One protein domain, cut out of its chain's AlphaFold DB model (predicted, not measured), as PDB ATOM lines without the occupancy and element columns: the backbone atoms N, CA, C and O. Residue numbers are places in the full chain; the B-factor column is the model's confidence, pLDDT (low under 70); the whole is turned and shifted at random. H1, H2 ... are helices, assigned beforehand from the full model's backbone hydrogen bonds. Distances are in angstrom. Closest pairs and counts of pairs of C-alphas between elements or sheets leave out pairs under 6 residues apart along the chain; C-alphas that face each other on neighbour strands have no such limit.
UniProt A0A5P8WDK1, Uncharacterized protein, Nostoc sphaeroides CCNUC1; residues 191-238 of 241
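This is residues 191 to 238 of the 241 residues of an uncharacterized protein of Nostoc sphaeroides CCNUC1 (UniProt A0A5P8WDK1). Two longer helices, H2 and H4, are set crosswise, one over the other, in a small body where they stand near each other with a gap between them. The short helices H1 and H3 lie toward opposite ends of H2, and the tail of residues 231 to 238 follows H4 at the end of the printed part. The printed part has 48 residues with four named helices, in the order H1, H2, H3, H4, and no named strand; the class is all helix. The whole is compact, with a radius of gyration of the C-alphas of 9.7 A, and rounded, spanning 25 by 24 by 18 A.

Find C-alpha 191 at (-4.296, -38.679, 40.378); there H1 begins, residues 191 to 194, and it measures 5.1 A from first to last C-alpha. Go on to C-alpha 199 at (3.169, -35.907, 48.496), where H2 begins; it holds residues 199 to 209 and runs 15.4 A. H3 follows as residues 212 to 215, 5.2 A long. H4, the longest helix with 12 residues, holds residues 219 to 230 and runs 16.5 A to C-alpha 230 at (-6.927, -26.909, 42.973). Past it, residues 235 to 237 make a helical run too short to bear a name.

Start at H1, which is close to H2 but not clearly touching it; their closest C-alphas, those of Trp 193 and Thr 199, are 6.2 A apart. H1 is also close to H4 but not clearly touching it, with the closest C-alphas, those of Trp 193 and Phe 224, 7.0 A apart. H2 and H3 only just touch, with 3 pairs of C-alphas within 8 A, and only at the corner by their link; the closest C-alphas are those of Ile 206 and Pro 212, 5.6 A apart. H2 and H4 are near each other, with 9 pairs of C-alphas within 10 A but no pair within 8 A. Look next at Pro 212 and Ile 225, whose C-alphas, 6.6 A apart, are the closest of H3 and H4; these two helices are close but not clearly touching. H1 and H3 are apart. In the backbones of H2 and H4 every O i to N i+4 pair is within hydrogen-bond range; H1 and H3 are too short for such a pair, and the one O i to N i+3 pair in each is not within range.

The two C-alphas farthest apart are those of Asp 218 and Lys 238, at 25.6 A. The printed part has no cut, and the links from H1 to H2, H2 to H3 and H3 to H4 are tight, with 4, 2 and 3 residues. In the B-factor column of this predicted model you will find a mean pLDDT of 76.4 for the printed part, with residues 191, 213, 218 and 237 to 238 under 70.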
ATOM      1  N   HIS A 191      -4.608 -37.345  39.871       54.78
ATOM      2  CA  HIS A 191      -4.296 -38.679  40.378       54.78
ATOM      3  C   HIS A 191      -2.794 -38.946  40.509       54.78
ATOM      4  O   HIS A 191      -2.400 -39.820  41.281       54.78
ATOM      5  N   LYS A 192      -1.946 -38.188  39.793       73.50
ATOM      6  CA  LYS A 192      -0.490 -38.350  39.887       73.50
ATOM      7  C   LYS A 192      -0.016 -38.038  41.303       73.50
ATOM      8  O   LYS A 192       0.807 -38.770  41.827       73.50
ATOM      9  N   TRP A 193      -0.540 -36.972  41.903       80.94
ATOM     10  CA  TRP A 193      -0.086 -36.485  43.204       80.94
ATOM     11  C   TRP A 193      -0.862 -37.087  44.378       80.94
ATOM     12  O   TRP A 193      -0.282 -37.278  45.438       80.94
ATOM     13  N   GLU A 194      -2.123 -37.487  44.192       76.62
ATOM     14  CA  GLU A 194      -2.898 -38.199  45.229       76.62
ATOM     15  C   GLU A 194      -2.250 -39.521  45.663       76.62
ATOM     16  O   GLU A 194      -2.397 -39.934  46.812       76.62
ATOM     17  N   THR A 195      -1.531 -40.182  44.752       75.75
ATOM     18  CA  THR A 195      -0.912 -41.496  44.982       75.75
ATOM     19  C   THR A 195       0.616 -41.453  45.066       75.75
ATOM     20  O   THR A 195       1.245 -42.494  45.267       75.75
ATOM     21  N   ASP A 196       1.234 -40.272  44.933       72.62
ATOM     22  CA  ASP A 196       2.692 -40.139  44.987       72.62
ATOM     23  C   ASP A 196       3.184 -40.245  46.443       72.62
ATOM     24  O   ASP A 196       2.719 -39.498  47.310       72.62
ATOM     25  N   PRO A 197       4.148 -41.135  46.744       71.31
ATOM     26  CA  PRO A 197       4.668 -41.306  48.101       71.31
ATOM     27  C   PRO A 197       5.353 -40.046  48.654       71.31
ATOM     28  O   PRO A 197       5.459 -39.902  49.867       71.31
ATOM     29  N   ARG A 198       5.799 -39.122  47.790       77.12
ATOM     30  CA  ARG A 198       6.469 -37.868  48.180       77.12
ATOM     31  C   ARG A 198       5.484 -36.769  48.576       77.12
ATOM     32  O   ARG A 198       5.899 -35.766  49.152       77.12
ATOM     33  N   THR A 199       4.195 -36.934  48.275       80.00
ATOM     34  CA  THR A 199       3.169 -35.907  48.496       80.00
ATOM     35  C   THR A 199       3.066 -35.491  49.957       80.00
ATOM     36  O   THR A 199       2.965 -34.299  50.237       80.00
ATOM     37  N   ALA A 200       3.138 -36.444  50.889       74.94
ATOM     38  CA  ALA A 200       3.076 -36.153  52.320       74.94
ATOM     39  C   ALA A 200       4.265 -35.291  52.782       74.94
ATOM     40  O   ALA A 200       4.065 -34.268  53.435       74.94
ATOM     41  N   ASP A 201       5.483 -35.658  52.376       75.94
ATOM     42  CA  ASP A 201       6.705 -34.931  52.735       75.94
ATOM     43  C   ASP A 201       6.711 -33.516  52.146       75.94
ATOM     44  O   ASP A 201       7.093 -32.548  52.802       75.94
ATOM     45  N   TRP A 202       6.263 -33.374  50.898       82.81
ATOM     46  CA  TRP A 202       6.226 -32.085  50.216       82.81
ATOM     47  C   TRP A 202       5.178 -31.153  50.821       82.81
ATOM     48  O   TRP A 202       5.475 -29.980  51.035       82.81
ATOM     49  N   LEU A 203       3.993 -31.672  51.160       84.19
ATOM     50  CA  LEU A 203       2.985 -30.914  51.904       84.19
ATOM     51  C   LEU A 203       3.532 -30.441  53.251       84.19
ATOM     52  O   LEU A 203       3.396 -29.261  53.551       84.19
ATOM     53  N   ALA A 204       4.207 -31.309  54.010       81.00
ATOM     54  CA  ALA A 204       4.782 -30.943  55.304       81.00
ATOM     55  C   ALA A 204       5.797 -29.792  55.188       81.00
ATOM     56  O   ALA A 204       5.728 -28.839  55.959       81.00
ATOM     57  N   ILE A 205       6.679 -29.822  54.181       78.25
ATOM     58  CA  ILE A 205       7.651 -28.742  53.932       78.25
ATOM     59  C   ILE A 205       6.943 -27.421  53.599       78.25
ATOM     60  O   ILE A 205       7.346 -26.352  54.061       78.25
ATOM     61  N   ILE A 206       5.889 -27.470  52.782       82.25
ATOM     62  CA  ILE A 206       5.135 -26.271  52.389       82.25
ATOM     63  C   ILE A 206       4.330 -25.717  53.570       82.25
ATOM     64  O   ILE A 206       4.220 -24.499  53.708       82.25
ATOM     65  N   GLU A 207       3.790 -26.585  54.428       81.62
ATOM     66  CA  GLU A 207       3.084 -26.179  55.643       81.62
ATOM     67  C   GLU A 207       4.027 -25.578  56.687       81.62
ATOM     68  O   GLU A 207       3.699 -24.551  57.275       81.62
ATOM     69  N   GLU A 208       5.220 -26.150  56.863       80.06
ATOM     70  CA  GLU A 208       6.244 -25.631  57.777       80.06
ATOM     71  C   GLU A 208       6.775 -24.263  57.330       80.06
ATOM     72  O   GLU A 208       6.942 -23.352  58.140       80.06
ATOM     73  N   THR A 209       7.018 -24.095  56.029       77.81
ATOM     74  CA  THR A 209       7.537 -22.835  55.474       77.81
ATOM     75  C   THR A 209       6.457 -21.780  55.254       77.81
ATOM     76  O   THR A 209       6.784 -20.609  55.062       77.81
ATOM     77  N   ALA A 210       5.180 -22.185  55.231       77.06
ATOM     78  CA  ALA A 210       4.034 -21.370  54.824       77.06
ATOM     79  C   ALA A 210       4.258 -20.609  53.496       77.06
ATOM     80  O   ALA A 210       3.621 -19.587  53.232       77.06
ATOM     81  N   ASN A 211       5.175 -21.093  52.648       75.88
ATOM     82  CA  ASN A 211       5.608 -20.402  51.440       75.88
ATOM     83  C   ASN A 211       5.675 -21.363  50.242       75.88
ATOM     84  O   ASN A 211       6.744 -21.868  49.879       75.88
ATOM     85  N   PRO A 212       4.536 -21.577  49.557       71.75
ATOM     86  CA  PRO A 212       4.461 -22.430  48.373       71.75
ATOM     87  C   PRO A 212       5.407 -22.003  47.239       71.75
ATOM     88  O   PRO A 212       5.807 -22.832  46.422       71.75
ATOM     89  N   LEU A 213       5.768 -20.716  47.169       68.56
ATOM     90  CA  LEU A 213       6.599 -20.167  46.096       68.56
ATOM     91  C   LEU A 213       8.082 -20.499  46.275       68.56
ATOM     92  O   LEU A 213       8.771 -20.710  45.279       68.56
ATOM     93  N   GLU A 214       8.564 -20.588  47.516       74.38
ATOM     94  CA  GLU A 214       9.935 -21.036  47.791       74.38
ATOM     95  C   GLU A 214      10.114 -22.527  47.528       74.38
ATOM     96  O   GLU A 214      11.157 -22.950  47.029       74.38
ATOM     97  N   PHE A 215       9.074 -23.321  47.782       73.81
ATOM     98  CA  PHE A 215       9.086 -24.740  47.462       73.81
ATOM     99  C   PHE A 215       9.090 -25.000  45.947       73.81
ATOM    100  O   PHE A 215       9.721 -25.949  45.483       73.81
ATOM    101  N   ALA A 216       8.432 -24.151  45.153       77.31
ATOM    102  CA  ALA A 216       8.214 -24.321  43.715       77.31
ATOM    103  C   ALA A 216       9.446 -23.998  42.832       77.31
ATOM    104  O   ALA A 216       9.359 -23.268  41.836       77.31
ATOM    105  N   THR A 217      10.603 -24.566  43.186       74.25
ATOM    106  CA  THR A 217      11.913 -24.330  42.550       74.25
ATOM    107  C   THR A 217      12.009 -24.823  41.113       74.25
ATOM    108  O   THR A 217      12.767 -24.290  40.300       74.25
ATOM    109  N   ASP A 218      11.246 -25.855  40.796       64.75
ATOM    110  CA  ASP A 218      11.291 -26.579  39.541       64.75
ATOM    111  C   ASP A 218       9.874 -26.878  39.057       64.75
ATOM    112  O   ASP A 218       8.885 -26.733  39.777       64.75
ATOM    113  N   LYS A 219       9.779 -27.252  37.783       72.56
ATOM    114  CA  LYS A 219       8.493 -27.407  37.108       72.56
ATOM    115  C   LYS A 219       7.637 -28.516  37.732       72.56
ATOM    116  O   LYS A 219       6.421 -28.381  37.758       72.56
ATOM    117  N   GLU A 220       8.266 -29.565  38.271       73.19
ATOM    118  CA  GLU A 220       7.565 -30.658  38.946       73.19
ATOM    119  C   GLU A 220       6.907 -30.161  40.238       73.19
ATOM    120  O   GLU A 220       5.707 -30.359  40.436       73.19
ATOM    121  N   LYS A 221       7.650 -29.418  41.065       78.06
ATOM    122  CA  LYS A 221       7.097 -28.797  42.276       78.06
ATOM    123  C   LYS A 221       6.067 -27.708  41.972       78.06
ATOM    124  O   LYS A 221       5.092 -27.587  42.700       78.06
ATOM    125  N   GLN A 222       6.218 -26.946  40.888       75.81
ATOM    126  CA  GLN A 222       5.203 -25.970  40.454       75.81
ATOM    127  C   GLN A 222       3.879 -26.634  40.071       75.81
ATOM    128  O   GLN A 222       2.810 -26.126  40.418       75.81
ATOM    129  N   ASP A 223       3.942 -27.761  39.365       77.62
ATOM    130  CA  ASP A 223       2.751 -28.526  39.005       77.62
ATOM    131  C   ASP A 223       2.124 -29.194  40.247       77.62
ATOM    132  O   ASP A 223       0.899 -29.243  40.350       77.62
ATOM    133  N   PHE A 224       2.931 -29.596  41.238       81.25
ATOM    134  CA  PHE A 224       2.450 -30.044  42.551       81.25
ATOM    135  C   PHE A 224       1.742 -28.930  43.344       81.25
ATOM    136  O   PHE A 224       0.621 -29.127  43.802       81.25
ATOM    137  N   ILE A 225       2.327 -27.728  43.448       82.88
ATOM    138  CA  ILE A 225       1.683 -26.582  44.119       82.88
ATOM    139  C   ILE A 225       0.356 -26.219  43.450       82.88
ATOM    140  O   ILE A 225      -0.619 -25.889  44.130       82.88
ATOM    141  N   ARG A 226       0.297 -26.271  42.114       80.06
ATOM    142  CA  ARG A 226      -0.949 -26.038  41.375       80.06
ATOM    143  C   ARG A 226      -2.012 -27.062  41.767       80.06
ATOM    144  O   ARG A 226      -3.114 -26.664  42.130       80.06
ATOM    145  N   TRP A 227      -1.645 -28.342  41.788       84.12
ATOM    146  CA  TRP A 227      -2.525 -29.418  42.234       84.12
ATOM    147  C   TRP A 227      -3.025 -29.221  43.674       84.12
ATOM    148  O   TRP A 227      -4.225 -29.337  43.925       84.12
ATOM    149  N   CYS A 228      -2.144 -28.863  44.614       83.19
ATOM    150  CA  CYS A 228      -2.522 -28.622  46.010       83.19
ATOM    151  C   CYS A 228      -3.528 -27.472  46.163       83.19
ATOM    152  O   CYS A 228      -4.422 -27.557  47.005       83.19
ATOM    153  N   ASN A 229      -3.404 -26.409  45.358       77.88
ATOM    154  CA  ASN A 229      -4.359 -25.297  45.350       77.88
ATOM    155  C   ASN A 229      -5.716 -25.711  44.767       77.88
ATOM    156  O   ASN A 229      -6.756 -25.386  45.333       77.88
ATOM    157  N   GLU A 230      -5.710 -26.451  43.657       79.50
ATOM    158  CA  GLU A 230      -6.927 -26.909  42.973       79.50
ATOM    159  C   GLU A 230      -7.733 -27.898  43.826       79.50
ATOM    160  O   GLU A 230      -8.960 -27.838  43.858       79.50
ATOM    161  N   THR A 231      -7.044 -28.773  44.563       77.38
ATOM    162  CA  THR A 231      -7.661 -29.789  45.432       77.38
ATOM    163  C   THR A 231      -7.774 -29.360  46.899       77.38
ATOM    164  O   THR A 231      -8.208 -30.147  47.738       77.38
ATOM    165  N   LYS A 232      -7.415 -28.106  47.217       82.25
ATOM    166  CA  LYS A 232      -7.450 -27.518  48.570       82.25
ATOM    167  C   LYS A 232      -6.735 -28.373  49.629       82.25
ATOM    168  O   LYS A 232      -7.261 -28.600  50.716       82.25
ATOM    169  N   GLN A 233      -5.532 -28.862  49.327       82.19
ATOM    170  CA  GLN A 233      -4.780 -29.722  50.255       82.19
ATOM    171  C   GLN A 233      -4.192 -28.963  51.440       82.19
ATOM    172  O   GLN A 233      -4.100 -29.539  52.524       82.19
ATOM    173  N   PHE A 234      -3.849 -27.686  51.257       79.69
ATOM    174  CA  PHE A 234      -3.274 -26.856  52.312       79.69
ATOM    175  C   PHE A 234      -4.255 -26.655  53.467       79.69
ATOM    176  O   PHE A 234      -5.411 -26.278  53.253       79.69
ATOM    177  N   SER A 235      -3.779 -26.851  54.697       76.44
ATOM    178  CA  SER A 235      -4.560 -26.642  55.922       76.44
ATOM    179  C   SER A 235      -5.230 -25.264  55.996       76.44
ATOM    180  O   SER A 235      -6.390 -25.179  56.394       76.44
ATOM    181  N   TRP A 236      -4.572 -24.199  55.526       76.31
ATOM    182  CA  TRP A 236      -5.135 -22.839  55.525       76.31
ATOM    183  C   TRP A 236      -6.224 -22.585  54.469       76.31
ATOM    184  O   TRP A 236      -6.960 -21.613  54.590       76.31
ATOM    185  N   LEU A 237      -6.364 -23.441  53.449       65.56
ATOM    186  CA  LEU A 237      -7.451 -23.356  52.456       65.56
ATOM    187  C   LEU A 237      -8.675 -24.197  52.842       65.56
ATOM    188  O   LEU A 237      -9.746 -24.040  52.253       65.56
ATOM    189  N   LYS A 238      -8.537 -25.099  53.822       62.19
ATOM    190  CA  LYS A 238      -9.631 -25.956  54.307       62.19
ATOM    191  C   LYS A 238     -10.581 -25.237  55.278       62.19
ATOM    192  O   LYS A 238     -11.616 -25.798  55.613       62.19
TER     193      LYS A 238